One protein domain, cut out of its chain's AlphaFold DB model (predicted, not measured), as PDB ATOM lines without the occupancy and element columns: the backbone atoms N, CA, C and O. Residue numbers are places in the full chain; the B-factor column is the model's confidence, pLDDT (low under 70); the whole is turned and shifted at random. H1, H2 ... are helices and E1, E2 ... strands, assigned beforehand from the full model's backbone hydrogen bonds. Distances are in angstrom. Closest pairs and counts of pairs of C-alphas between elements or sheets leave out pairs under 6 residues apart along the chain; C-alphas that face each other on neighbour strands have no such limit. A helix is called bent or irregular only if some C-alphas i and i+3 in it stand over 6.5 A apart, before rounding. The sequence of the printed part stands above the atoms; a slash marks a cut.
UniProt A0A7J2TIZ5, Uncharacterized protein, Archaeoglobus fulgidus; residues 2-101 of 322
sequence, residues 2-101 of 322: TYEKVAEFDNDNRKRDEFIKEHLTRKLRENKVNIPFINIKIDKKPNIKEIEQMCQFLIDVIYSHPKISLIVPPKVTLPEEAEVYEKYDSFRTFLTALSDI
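What this domain is: This is residues 2 to 101 of the 322 residues of an uncharacterized protein of Archaeoglobus fulgidus (UniProt A0A7J2TIZ5). Three helices, H1, H2 and H4, pack on a core helix, H3, at steep angles, and a very short parallel pair of strands, E1 and E2, packs on H4 through E2. H4 crosses H3 and covers E2 with its residues 87 to 95, while H1 and H2 meet at a corner and pack on H3 away from H4. The printed part has 100 residues, with four named helices and two named strands in the order H1 H2 E1 H3 E2 H4, and its class is mostly helix. The whole is compact, with a radius of gyration of the C-alphas of 14.0 A and spans of 41 by 29 by 26 A.

Where its parts are: Start at the sheet: E1 is residues 39 to 41, with C-alpha 39 at (185.237, 178.610, 211.478), and E2 is residues 75 to 77, with C-alpha 75 at (184.547, 174.984, 214.339). Between them in the chain look for H3, residues 48 to 63, 20.4 A long; it is neither bent nor irregular, but only just: C-alphas 60 and 63 are 6.5 A apart. After E2 comes H4, residues 84 to 101, the longest helix at 26.1 A, which ends at C-alpha 101 at (190.853, 161.205, 205.552). Go back to C-alpha 3 at (180.229, 175.509, 202.246) for H1, residues 3 to 11, 12.6 A long. H2, residues 13 to 27, is 20.4 A long and only just irregular, with C-alphas 22 and 25 6.55 A apart.

How they stand to each other: E1 and E2 are parallel neighbours at 23 degrees; look for N 40 and O 75 at 2.8 A, and N 77 and O 40 at 2.8 A, within hydrogen-bond range. E1, H3 and E2 form a strand-helix-strand unit, two parallel neighbour strands with a helix between them in the chain, and its crossover is right-handed. The closest C-alphas of E2 and H4 are those of Val 76 and Phe 91, 5.8 A apart. H3 is the hub. H4 touches it with residues 93 to 101 alone, closest at the C-alphas of Cys 55 and Leu 98, 5.4 A, at a steep tilt of 60 degrees, the same way. H3 touches H1 with residues 54 to 57 alone, closest at the C-alphas of Val 6 and Met 54, 6.5 A, at a steep tilt of 64 degrees. H3 touches H2 with residues 61 to 62 alone, closest at the C-alphas of Ile 20 and Val 61, 7.3 A, at a steep tilt of 55 degrees. H1 and H2 touch only at the corner, closest at the C-alphas of Phe 9 and Arg 16, 4.9 A. H4 is apart from H1, H2 and E1. Every O i to N i+4 pair is within hydrogen-bond range in H1, H3 and H4; in H2 8 of 11 are.

The domain as a whole: Look for the two C-alphas farthest apart at Asn 31 and Glu 81, 42.2 A. The links from H2 to E1 and from H3 to E2 are long, with 11 residues each. The printed part has no cut, its mean pLDDT is 84.0, and no printed residue is under 70.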
ATOM      1  N   THR A   2     182.145 179.483 204.299       77.00
ATOM      2  CA  THR A   2     180.853 178.785 204.124       77.00
ATOM      3  C   THR A   2     181.077 177.593 203.201       77.00
ATOM      4  O   THR A   2     182.135 177.524 202.567       77.00
ATOM      5  N   TYR A   3     180.127 176.665 203.137       72.38
ATOM      6  CA  TYR A   3     180.229 175.509 202.246       72.38
ATOM      7  C   TYR A   3     180.347 175.923 200.773       72.38
ATOM      8  O   TYR A   3     181.227 175.453 200.061       72.38
ATOM      9  N   GLU A   4     179.542 176.891 200.339       75.81
ATOM     10  CA  GLU A   4     179.504 177.370 198.953       75.81
ATOM     11  C   GLU A   4     180.868 177.911 198.522       75.81
ATOM     12  O   GLU A   4     181.305 177.683 197.399       75.81
ATOM     13  N   LYS A   5     181.581 178.573 199.442       77.25
ATOM     14  CA  LYS A   5     182.944 179.053 199.191       77.25
ATOM     15  C   LYS A   5     183.955 177.922 199.055       77.25
ATOM     16  O   LYS A   5     184.882 178.048 198.268       77.25
ATOM     17  N   VAL A   6     183.800 176.839 199.819       74.94
ATOM     18  CA  VAL A   6     184.658 175.654 199.671       74.94
ATOM     19  C   VAL A   6     184.443 175.036 198.294       74.94
ATOM     20  O   VAL A   6     185.409 174.856 197.561       74.94
ATOM     21  N   ALA A   7     183.187 174.804 197.908       74.25
ATOM     22  CA  ALA A   7     182.849 174.260 196.595       74.25
ATOM     23  C   ALA A   7     183.328 175.169 195.446       74.25
ATOM     24  O   ALA A   7     183.792 174.685 194.416       74.25
ATOM     25  N   GLU A   8     183.258 176.491 195.618       77.50
ATOM     26  CA  GLU A   8     183.790 177.459 194.656       77.50
ATOM     27  C   GLU A   8     185.312 177.330 194.486       77.50
ATOM     28  O   GLU A   8     185.794 177.301 193.356       77.50
ATOM     29  N   PHE A   9     186.072 177.234 195.581       78.25
ATOM     30  CA  PHE A   9     187.531 177.075 195.528       78.25
ATOM     31  C   PHE A   9     187.961 175.704 195.017       78.25
ATOM     32  O   PHE A   9     189.032 175.571 194.419       78.25
ATOM     33  N   ASP A  10     187.141 174.685 195.251       72.38
ATOM     34  CA  ASP A  10     187.440 173.349 194.769       72.38
ATOM     35  C   ASP A  10     187.334 173.278 193.236       72.38
ATOM     36  O   ASP A  10     188.177 172.679 192.575       72.38
ATOM     37  N   ASN A  11     186.386 174.015 192.651       80.31
ATOM     38  CA  ASN A  11     186.161 174.056 191.204       80.31
ATOM     39  C   ASN A  11     186.960 175.145 190.450       80.31
ATOM     40  O   ASN A  11     186.921 175.179 189.220       80.31
ATOM     41  N   ASP A  12     187.666 176.046 191.145       82.06
ATOM     42  CA  ASP A  12     188.405 177.166 190.537       82.06
ATOM     43  C   ASP A  12     189.809 177.321 191.151       82.06
ATOM     44  O   ASP A  12     190.001 177.946 192.200       82.06
ATOM     45  N   ASN A  13     190.816 176.790 190.446       81.44
ATOM     46  CA  ASN A  13     192.224 176.845 190.859       81.44
ATOM     47  C   ASN A  13     192.733 178.278 191.066       81.44
ATOM     48  O   ASN A  13     193.520 178.524 191.974       81.44
ATOM     49  N   ARG A  14     192.257 179.254 190.280       84.88
ATOM     50  CA  ARG A  14     192.703 180.646 190.417       84.88
ATOM     51  C   ARG A  14     192.217 181.239 191.737       84.88
ATOM     52  O   ARG A  14     192.990 181.882 192.444       84.88
ATOM     53  N   LYS A  15     190.949 181.004 192.091       82.50
ATOM     54  CA  LYS A  15     190.387 181.456 193.376       82.50
ATOM     55  C   LYS A  15     191.028 180.739 194.562       82.50
ATOM     56  O   LYS A  15     191.253 181.362 195.600       82.50
ATOM     57  N   ARG A  16     191.354 179.453 194.403       80.06
ATOM     58  CA  ARG A  16     192.109 178.672 195.389       80.06
ATOM     59  C   ARG A  16     193.484 179.291 195.654       80.06
ATOM     60  O   ARG A  16     193.815 179.557 196.810       80.06
ATOM     61  N   ASP A  17     194.239 179.602 194.605       79.44
ATOM     62  CA  ASP A  17     195.570 180.210 194.715       79.44
ATOM     63  C   ASP A  17     195.517 181.614 195.332       79.44
ATOM     64  O   ASP A  17     196.333 181.957 196.197       79.44
ATOM     65  N   GLU A  18     194.526 182.425 194.948       82.56
ATOM     66  CA  GLU A  18     194.268 183.730 195.569       82.56
ATOM     67  C   GLU A  18     193.981 183.579 197.071       82.56
ATOM     68  O   GLU A  18     194.584 184.280 197.892       82.56
ATOM     69  N   PHE A  19     193.141 182.616 197.466       81.25
ATOM     70  CA  PHE A  19     192.876 182.319 198.872       81.25
ATOM     71  C   PHE A  19     194.154 181.920 199.628       81.25
ATOM     72  O   PHE A  19     194.455 182.517 200.670       81.25
ATOM     73  N   ILE A  20     194.942 180.974 199.104       78.81
ATOM     74  CA  ILE A  20     196.196 180.520 199.730       78.81
ATOM     75  C   ILE A  20     197.158 181.697 199.913       78.81
ATOM     76  O   ILE A  20     197.731 181.886 200.991       78.81
ATOM     77  N   LYS A  21     197.339 182.520 198.880       78.25
ATOM     78  CA  LYS A  21     198.286 183.636 198.919       78.25
ATOM     79  C   LYS A  21     197.841 184.722 199.891       78.25
ATOM     80  O   LYS A  21     198.645 185.211 200.688       78.25
ATOM     81  N   GLU A  22     196.571 185.111 199.844       77.12
ATOM     82  CA  GLU A  22     196.077 186.252 200.609       77.12
ATOM     83  C   GLU A  22     195.739 185.924 202.062       77.12
ATOM     84  O   GLU A  22     195.960 186.761 202.943       77.12
ATOM     85  N   HIS A  23     195.210 184.728 202.324       73.62
ATOM     86  CA  HIS A  23     194.610 184.386 203.613       73.62
ATOM     87  C   HIS A  23     195.453 183.418 204.435       73.62
ATOM     88  O   HIS A  23     195.438 183.535 205.664       73.62
ATOM     89  N   LEU A  24     196.187 182.510 203.784       80.00
ATOM     90  CA  LEU A  24     197.042 181.530 204.452       80.00
ATOM     91  C   LEU A  24     198.490 182.034 204.527       80.00
ATOM     92  O   LEU A  24     198.947 182.435 205.594       80.00
ATOM     93  N   THR A  25     199.180 182.124 203.389       79.88
ATOM     94  CA  THR A  25     200.628 182.393 203.301       79.88
ATOM     95  C   THR A  25     201.036 183.686 204.004       79.88
ATOM     96  O   THR A  25     201.996 183.698 204.769       79.88
ATOM     97  N   ARG A  26     200.274 184.775 203.826       77.69
ATOM     98  CA  ARG A  26     200.539 186.071 204.485       77.69
ATOM     99  C   ARG A  26     200.470 186.029 206.014       77.69
ATOM    100  O   ARG A  26     201.002 186.928 206.663       77.69
ATOM    101  N   LYS A  27     199.773 185.049 206.594       81.12
ATOM    102  CA  LYS A  27     199.586 184.928 208.048       81.12
ATOM    103  C   LYS A  27     200.557 183.951 208.695       81.12
ATOM    104  O   LYS A  27     200.737 184.022 209.909       81.12
ATOM    105  N   LEU A  28     201.175 183.078 207.906       83.06
ATOM    106  CA  LEU A  28     202.151 182.116 208.394       83.06
ATOM    107  C   LEU A  28     203.449 182.826 208.765       83.06
ATOM    108  O   LEU A  28     203.967 183.664 208.026       83.06
ATOM    109  N   ARG A  29     203.966 182.495 209.946       79.19
ATOM    110  CA  ARG A  29     205.194 183.072 210.492       79.19
ATOM    111  C   ARG A  29     206.297 182.023 210.450       79.19
ATOM    112  O   ARG A  29     206.070 180.862 210.788       79.19
ATOM    113  N   GLU A  30     207.489 182.437 210.039       79.19
ATOM    114  CA  GLU A  30     208.676 181.580 210.072       79.19
ATOM    115  C   GLU A  30     209.159 181.382 211.506       79.19
ATOM    116  O   GLU A  30     209.066 182.301 212.323       79.19
ATOM    117  N   ASN A  31     209.662 180.179 211.805       75.75
ATOM    118  CA  ASN A  31     210.165 179.790 213.126       75.75
ATOM    119  C   ASN A  31     209.136 179.994 214.255       75.75
ATOM    120  O   ASN A  31     209.481 180.357 215.382       75.75
ATOM    121  N   LYS A  32     207.848 179.824 213.938       80.19
ATOM    122  CA  LYS A  32     206.730 179.883 214.883       80.19
ATOM    123  C   LYS A  32     205.825 178.676 214.686       80.19
ATOM    124  O   LYS A  32     205.710 178.162 213.578       80.19
ATOM    125  N   VAL A  33     205.138 178.293 215.759       79.12
ATOM    126  CA  VAL A  33     204.066 177.299 215.711       79.12
ATOM    127  C   VAL A  33     202.862 177.932 215.009       79.12
ATOM    128  O   VAL A  33     202.291 178.902 215.513       79.12
ATOM    129  N   ASN A  34     202.489 177.416 213.837       83.75
ATOM    130  CA  ASN A  34     201.329 177.906 213.092       83.75
ATOM    131  C   ASN A  34     200.165 176.926 213.262       83.75
ATOM    132  O   ASN A  34     200.229 175.790 212.791       83.75
ATOM    133  N   ILE A  35     199.097 177.390 213.917       86.50
ATOM    134  CA  ILE A  35     197.884 176.613 214.192       86.50
ATOM    135  C   ILE A  35     196.689 177.314 213.524       86.50
ATOM    136  O   ILE A  35     196.286 178.395 213.971       86.50
ATOM    137  N   PRO A  36     196.130 176.761 212.436       87.31
ATOM    138  CA  PRO A  36     195.003 177.356 211.733       87.31
ATOM    139  C   PRO A  36     193.688 177.088 212.478       87.31
ATOM    140  O   PRO A  36     193.245 175.952 212.601       87.31
ATOM    141  N   PHE A  37     193.015 178.151 212.923       87.56
ATOM    142  CA  PHE A  37     191.655 178.071 213.463       87.56
ATOM    143  C   PHE A  37     190.634 178.442 212.394       87.56
ATOM    144  O   PHE A  37     190.560 179.595 211.957       87.56
ATOM    145  N   ILE A  38     189.824 177.468 211.987       87.50
ATOM    146  CA  ILE A  38     188.863 177.621 210.896       87.50
ATOM    147  C   ILE A  38     187.455 177.576 211.468       87.50
ATOM    148  O   ILE A  38     187.077 176.620 212.135       87.50
ATOM    149  N   ASN A  39     186.667 178.614 211.194       87.25
ATOM    150  CA  ASN A  39     185.237 178.610 211.478       87.25
ATOM    151  C   ASN A  39     184.457 178.425 210.177       87.25
ATOM    152  O   ASN A  39     184.572 179.244 209.253       87.25
ATOM    153  N   ILE A  40     183.663 177.366 210.127       86.50
ATOM    154  CA  ILE A  40     182.783 177.012 209.025       86.50
ATOM    155  C   ILE A  40     181.359 177.307 209.473       86.50
ATOM    156  O   ILE A  40     180.864 176.716 210.429       86.50
ATOM    157  N   LYS A  41     180.720 178.257 208.795       85.75
ATOM    158  CA  LYS A  41     179.305 178.551 208.999       85.75
ATOM    159  C   LYS A  41     178.491 177.723 208.024       85.75
ATOM    160  O   LYS A  41     178.836 177.664 206.844       85.75
ATOM    161  N   ILE A  42     177.455 177.095 208.550       82.19
ATOM    162  CA  ILE A  42     176.595 176.181 207.824       82.19
ATOM    163  C   ILE A  42     175.172 176.697 207.960       82.19
ATOM    164  O   ILE A  42     174.644 176.742 209.067       82.19
ATOM    165  N   ASP A  43     174.562 177.057 206.836       79.12
ATOM    166  CA  ASP A  43     173.184 177.556 206.810       79.12
ATOM    167  C   ASP A  43     172.164 176.403 206.720       79.12
ATOM    168  O   ASP A  43     171.016 176.537 207.135       79.12
ATOM    169  N   LYS A  44     172.601 175.235 206.229       76.38
ATOM    170  CA  LYS A  44     171.829 173.988 206.150       76.38
ATOM    171  C   LYS A  44     172.729 172.806 206.488       76.38
ATOM    172  O   LYS A  44     173.833 172.728 205.965       76.38
ATOM    173  N   LYS A  45     172.239 171.861 207.295       75.56
ATOM    174  CA  LYS A  45     172.967 170.633 207.649       75.56
ATOM    175  C   LYS A  45     173.512 169.925 206.389       75.56
ATOM    176  O   LYS A  45     172.695 169.496 205.567       75.56
ATOM    177  N   PRO A  46     174.845 169.812 206.225       76.19
ATOM    178  CA  PRO A  46     175.436 169.160 205.067       76.19
ATOM    179  C   PRO A  46     175.228 167.650 205.151       76.19
ATOM    180  O   PRO A  46     175.151 167.072 206.240       76.19
ATOM    181  N   ASN A  47     175.151 167.003 203.996       85.00
ATOM    182  CA  ASN A  47     175.224 165.551 203.906       85.00
ATOM    183  C   ASN A  47     176.681 165.068 204.015       85.00
ATOM    184  O   ASN A  47     177.622 165.855 203.932       85.00
ATOM    185  N   ILE A  48     176.876 163.759 204.196       86.69
ATOM    186  CA  ILE A  48     178.207 163.194 204.450       86.69
ATOM    187  C   ILE A  48     179.215 163.472 203.324       86.69
ATOM    188  O   ILE A  48     180.352 163.813 203.620       86.69
ATOM    189  N   LYS A  49     178.791 163.447 202.053       86.62
ATOM    190  CA  LYS A  49     179.683 163.726 200.914       86.62
ATOM    191  C   LYS A  49     180.152 165.174 200.903       86.62
ATOM    192  O   LYS A  49     181.294 165.457 200.564       86.62
ATOM    193  N   GLU A  50     179.269 166.095 201.283       85.94
ATOM    194  CA  GLU A  50     179.609 167.515 201.405       85.94
ATOM    195  C   GLU A  50     180.627 167.723 202.535       85.94
ATOM    196  O   GLU A  50     181.594 168.460 202.363       85.94
ATOM    197  N   ILE A  51     180.461 167.024 203.663       88.38
ATOM    198  CA  ILE A  51     181.423 167.034 204.776       88.38
ATOM    199  C   ILE A  51     182.781 166.482 204.329       88.38
ATOM    200  O   ILE A  51     183.804 167.117 204.579       88.38
ATOM    201  N   GLU A  52     182.798 165.332 203.655       89.69
ATOM    202  CA  GLU A  52     184.016 164.704 203.129       89.69
ATOM    203  C   GLU A  52     184.749 165.637 202.163       89.69
ATOM    204  O   GLU A  52     185.943 165.873 202.335       89.69
ATOM    205  N   GLN A  53     184.035 166.252 201.211       86.88
ATOM    206  CA  GLN A  53     184.616 167.221 200.280       86.88
ATOM    207  C   GLN A  53     185.229 168.418 201.018       86.88
ATOM    208  O   GLN A  53     186.324 168.873 200.685       86.88
ATOM    209  N   MET A  54     184.553 168.921 202.051       87.69
ATOM    210  CA  MET A  54     185.091 170.010 202.863       87.69
ATOM    211  C   MET A  54     186.354 169.593 203.605       87.69
ATOM    212  O   MET A  54     187.331 170.339 203.595       87.69
ATOM    213  N   CYS A  55     186.354 168.427 204.245       90.25
ATOM    214  CA  CYS A  55     187.530 167.917 204.940       90.25
ATOM    215  C   CYS A  55     188.702 167.691 203.976       90.25
ATOM    216  O   CYS A  55     189.820 168.089 204.303       90.25
ATOM    217  N   GLN A  56     188.439 167.167 202.776       88.69
ATOM    218  CA  GLN A  56     189.441 166.990 201.728       88.69
ATOM    219  C   GLN A  56     190.056 168.331 201.311       88.69
ATOM    220  O   GLN A  56     191.273 168.492 201.354       88.69
ATOM    221  N   PHE A  57     189.227 169.345 201.041       87.38
ATOM    222  CA  PHE A  57     189.708 170.696 200.747       87.38
ATOM    223  C   PHE A  57     190.584 171.262 201.874       87.38
ATOM    224  O   PHE A  57     191.641 171.839 201.614       87.38
ATOM    225  N   LEU A  58     190.158 171.121 203.136       88.88
ATOM    226  CA  LEU A  58     190.934 171.613 204.279       88.88
ATOM    227  C   LEU A  58     192.311 170.951 204.348       88.88
ATOM    228  O   LEU A  58     193.303 171.637 204.600       88.88
ATOM    229  N   ILE A  59     192.369 169.642 204.113       87.88
ATOM    230  CA  ILE A  59     193.616 168.883 204.109       87.88
ATOM    231  C   ILE A  59     194.510 169.349 202.964       87.88
ATOM    232  O   ILE A  59     195.622 169.809 203.220       87.88
ATOM    233  N   ASP A  60     194.006 169.339 201.735       83.19
ATOM    234  CA  ASP A  60     194.813 169.589 200.539       83.19
ATOM    235  C   ASP A  60     195.319 171.026 200.442       83.19
ATOM    236  O   ASP A  60     196.419 171.265 199.944       83.19
ATOM    237  N   VAL A  61     194.529 171.991 200.915       80.69
ATOM    238  CA  VAL A  61     194.801 173.420 200.710       80.69
ATOM    239  C   VAL A  61     195.404 174.083 201.940       80.69
ATOM    240  O   VAL A  61     196.195 175.021 201.810       80.69
ATOM    241  N   ILE A  62     195.011 173.652 203.140       83.62
ATOM    242  CA  ILE A  62     195.404 174.327 204.378       83.62
ATOM    243  C   ILE A  62     196.383 173.471 205.160       83.62
ATOM    244  O   ILE A  62     197.470 173.949 205.475       83.62
ATOM    245  N   TYR A  63     196.013 172.237 205.490       86.12
ATOM    246  CA  TYR A  63     196.792 171.430 206.426       86.12
ATOM    247  C   TYR A  63     198.024 170.767 205.808       86.12
ATOM    248  O   TYR A  63     198.990 170.534 206.526       86.12
ATOM    249  N   SER A  64     198.035 170.549 204.493       82.31
ATOM    250  CA  SER A  64     199.200 170.078 203.732       82.31
ATOM    251  C   SER A  64     200.352 171.089 203.699       82.31
ATOM    252  O   SER A  64     201.480 170.750 203.340       82.31
ATOM    253  N   HIS A  65     200.090 172.355 204.047       83.06
ATOM    254  CA  HIS A  65     201.094 173.398 203.944       83.06
ATOM    255  C   HIS A  65     202.234 173.149 204.957       83.06
ATOM    256  O   HIS A  65     201.987 173.139 206.162       83.06
ATOM    257  N   PRO A  66     203.511 173.087 204.528       80.19
ATOM    258  CA  PRO A  66     204.627 172.589 205.351       80.19
ATOM    259  C   PRO A  66     204.942 173.435 206.593       80.19
ATOM    260  O   PRO A  66     205.611 172.984 207.515       80.19
ATOM    261  N   LYS A  67     204.486 174.692 206.623       83.69
ATOM    262  CA  LYS A  67     204.623 175.581 207.791       83.69
ATOM    263  C   LYS A  67     203.533 175.381 208.858       83.69
ATOM    264  O   LYS A  67     203.608 176.052 209.886       83.69
ATOM    265  N   ILE A  68     202.515 174.548 208.623       84.50
ATOM    266  CA  ILE A  68     201.470 174.234 209.608       84.50
ATOM    267  C   ILE A  68     202.007 173.204 210.594       84.50
ATOM    268  O   ILE A  68     202.511 172.162 210.200       84.50
ATOM    269  N   SER A  69     201.905 173.515 211.884       84.50
ATOM    270  CA  SER A  69     202.482 172.686 212.950       84.50
ATOM    271  C   SER A  69     201.482 171.695 213.541       84.50
ATOM    272  O   SER A  69     201.878 170.685 214.113       84.50
ATOM    273  N   LEU A  70     200.189 172.020 213.470       86.75
ATOM    274  CA  LEU A  70     199.125 171.237 214.081       86.75
ATOM    275  C   LEU A  70     197.838 171.390 213.279       86.75
ATOM    276  O   LEU A  70     197.436 172.514 212.963       86.75
ATOM    277  N   ILE A  71     197.172 170.274 213.005       89.12
ATOM    278  CA  ILE A  71     195.834 170.275 212.421       89.12
ATOM    279  C   ILE A  71     194.816 170.454 213.534       89.12
ATOM    280  O   ILE A  71     194.878 169.781 214.558       89.12
ATOM    281  N   VAL A  72     193.855 171.349 213.343       91.12
ATOM    282  CA  VAL A  72     192.781 171.570 214.310       91.12
ATOM    283  C   VAL A  72     191.450 171.380 213.600       91.12
ATOM    284  O   VAL A  72     191.226 172.032 212.581       91.12
ATOM    285  N   PRO A  73     190.548 170.524 214.109       92.25
ATOM    286  CA  PRO A  73     189.226 170.364 213.523       92.25
ATOM    287  C   PRO A  73     188.497 171.709 213.408       92.25
ATOM    288  O   PRO A  73     188.572 172.535 214.328       92.25
ATOM    289  N   PRO A  74     187.788 171.965 212.295       91.00
ATOM    290  CA  PRO A  74     187.097 173.229 212.115       91.00
ATOM    291  C   PRO A  74     185.977 173.391 213.148       91.00
ATOM    292  O   PRO A  74     185.255 172.451 213.478       91.00
ATOM    293  N   LYS A  75     185.764 174.625 213.611       90.19
ATOM    294  CA  LYS A  75     184.547 174.984 214.339       90.19
ATOM    295  C   LYS A  75     183.372 174.964 213.367       90.19
ATOM    296  O   LYS A  75     183.341 175.773 212.441       90.19
ATOM    297  N   VAL A  76     182.401 174.090 213.604       88.38
ATOM    298  CA  VAL A  76     181.186 173.978 212.789       88.38
ATOM    299  C   VAL A  76     180.073 174.781 213.451       88.38
ATOM    300  O   VAL A  76     179.482 174.363 214.442       88.38
ATOM    301  N   THR A  77     179.801 175.971 212.926       85.44
ATOM    302  CA  THR A  77     178.751 176.850 213.447       85.44
ATOM    303  C   THR A  77     177.464 176.629 212.658       85.44
ATOM    304  O   THR A  77     177.357 177.085 211.519       85.44
ATOM    305  N   LEU A  78     176.506 175.943 213.283       83.31
ATOM    306  CA  LEU A  78     175.110 175.873 212.835       83.31
ATOM    307  C   LEU A  78     174.346 177.164 213.196       83.31
ATOM    308  O   LEU A  78     174.849 177.945 214.017       83.31
ATOM    309  N   PRO A  79     173.134 177.371 212.646       82.31
ATOM    310  CA  PRO A  79     172.256 178.470 213.037       82.31
ATOM    311  C   PRO A  79     171.984 178.489 214.552       82.31
ATOM    312  O   PRO A  79     172.133 177.476 215.249       82.31
ATOM    313  N   GLU A  80     171.638 179.658 215.099       79.69
ATOM    314  CA  GLU A  80     171.463 179.814 216.551       79.69
ATOM    315  C   GLU A  80     170.347 178.909 217.081       79.69
ATOM    316  O   GLU A  80     170.493 178.346 218.168       79.69
ATOM    317  N   GLU A  81     169.323 178.690 216.258       83.00
ATOM    318  CA  GLU A  81     168.121 177.900 216.513       83.00
ATOM    319  C   GLU A  81     168.394 176.393 216.598       83.00
ATOM    320  O   GLU A  81     167.594 175.665 217.181       83.00
ATOM    321  N   ALA A  82     169.515 175.917 216.043       83.62
ATOM    322  CA  ALA A  82     169.862 174.502 216.084       83.62
ATOM    323  C   ALA A  82     170.125 174.036 217.525       83.62
ATOM    324  O   ALA A  82     170.793 174.719 218.320       83.62
ATOM    325  N   GLU A  83     169.634 172.841 217.851       86.31
ATOM    326  CA  GLU A  83     169.771 172.279 219.190       86.31
ATOM    327  C   GLU A  83     171.238 171.995 219.544       86.31
ATOM    328  O   GLU A  83     172.091 171.731 218.693       86.31
ATOM    329  N   VAL A  84     171.550 172.018 220.842       85.31
ATOM    330  CA  VAL A  84     172.916 171.776 221.341       85.31
ATOM    331  C   VAL A  84     173.438 170.397 220.917       85.31
ATOM    332  O   VAL A  84     174.604 170.273 220.542       85.31
ATOM    333  N   TYR A  85     172.582 169.371 220.938       86.12
ATOM    334  CA  TYR A  85     172.957 168.022 220.510       86.12
ATOM    335  C   TYR A  85     173.191 167.939 219.002       86.12
ATOM    336  O   TYR A  85     174.162 167.323 218.580       86.12
ATOM    337  N   GLU A  86     172.410 168.658 218.196       87.00
ATOM    338  CA  GLU A  86     172.631 168.727 216.750       87.00
ATOM    339  C   GLU A  86     173.977 169.389 216.403       87.00
ATOM    340  O   GLU A  86     174.693 168.937 215.500       87.00
ATOM    341  N   LYS A  87     174.364 170.429 217.155       86.81
ATOM    342  CA  LYS A  87     175.680 171.081 217.039       86.81
ATOM    343  C   LYS A  87     176.819 170.119 217.391       86.81
ATOM    344  O   LYS A  87     177.830 170.095 216.686       86.81
ATOM    345  N   TYR A  88     176.656 169.318 218.447       89.88
ATOM    346  CA  TYR A  88     177.617 168.274 218.819       89.88
ATOM    347  C   TYR A  88     177.729 167.188 217.743       89.88
ATOM    348  O   TYR A  88     178.836 166.896 217.299       89.88
ATOM    349  N   ASP A  89     176.606 166.644 217.274       88.88
ATOM    350  CA  ASP A  89     176.584 165.568 216.278       88.88
ATOM    351  C   ASP A  89     177.186 166.012 214.943       88.88
ATOM    352  O   ASP A  89     177.940 165.269 214.311       88.88
ATOM    353  N   SER A  90     176.917 167.255 214.537       87.88
ATOM    354  CA  SER A  90     177.512 167.836 213.333       87.88
ATOM    355  C   SER A  90     179.024 167.975 213.488       87.88
ATOM    356  O   SER A  90     179.772 167.538 212.617       87.88
ATOM    357  N   PHE A  91     179.495 168.503 214.623       91.94
ATOM    358  CA  PHE A  91     180.928 168.578 214.910       91.94
ATOM    359  C   PHE A  91     181.587 167.190 214.928       91.94
ATOM    360  O   PHE A  91     182.645 167.012 214.332       91.94
ATOM    361  N   ARG A  92     180.945 166.188 215.541       91.44
ATOM    362  CA  ARG A  92     181.443 164.806 215.590       91.44
ATOM    363  C   ARG A  92     181.514 164.162 214.207       91.44
ATOM    364  O   ARG A  92     182.480 163.458 213.920       91.44
ATOM    365  N   THR A  93     180.523 164.413 213.355       90.44
ATOM    366  CA  THR A  93     180.519 163.913 211.972       90.44
ATOM    367  C   THR A  93     181.693 164.499 211.191       90.44
ATOM    368  O   THR A  93     182.449 163.754 210.577       90.44
ATOM    369  N   PHE A  94     181.911 165.815 211.293       91.56
ATOM    370  CA  PHE A  94     183.076 166.476 210.695       91.56
ATOM    371  C   PHE A  94     184.399 165.934 211.236       91.56
ATOM    372  O   PHE A  94     185.323 165.696 210.464       91.56
ATOM    373  N   LEU A  95     184.495 165.739 212.552       93.44
ATOM    374  CA  LEU A  95     185.696 165.207 213.185       93.44
ATOM    375  C   LEU A  95     186.003 163.782 212.709       93.44
ATOM    376  O   LEU A  95     187.158 163.476 212.438       93.44
ATOM    377  N   THR A  96     184.974 162.945 212.562       93.00
ATOM    378  CA  THR A  96     185.119 161.577 212.044       93.00
ATOM    379  C   THR A  96     185.598 161.579 210.602       93.00
ATOM    380  O   THR A  96     186.640 161.002 210.323       93.00
ATOM    381  N   ALA A  97     184.926 162.319 209.718       92.62
ATOM    382  CA  ALA A  97     185.342 162.420 208.322       92.62
ATOM    383  C   ALA A  97     186.769 162.976 208.182       92.62
ATOM    384  O   ALA A  97     187.558 162.483 207.384       92.62
ATOM    385  N   LEU A  98     187.133 163.983 208.989       91.56
ATOM    386  CA  LEU A  98     188.498 164.503 209.020       91.56
ATOM    387  C   LEU A  98     189.500 163.430 209.469       91.56
ATOM    388  O   LEU A  98     190.544 163.298 208.843       91.56
ATOM    389  N   SER A  99     189.190 162.677 210.529       90.06
ATOM    390  CA  SER A  99     190.040 161.589 211.029       90.06
ATOM    391  C   SER A  99     190.286 160.537 209.953       90.06
ATOM    392  O   SER A  99     191.434 160.185 209.710       90.06
ATOM    393  N   ASP A 100     189.225 160.077 209.291       89.88
ATOM    394  CA  ASP A 100     189.304 159.002 208.300       89.88
ATOM    395  C   ASP A 100     190.137 159.427 207.078       89.88
ATOM    396  O   ASP A 100     190.945 158.653 206.566       89.88
ATOM    397  N   ILE A 101     190.014 160.686 206.640       88.31
ATOM    398  CA  ILE A 101     190.853 161.205 205.552       88.31
ATOM    399  C   ILE A 101     192.302 161.366 206.029       88.31
ATOM    400  O   ILE A 101     193.221 160.992 205.303       88.31
TER     401      ILE A 101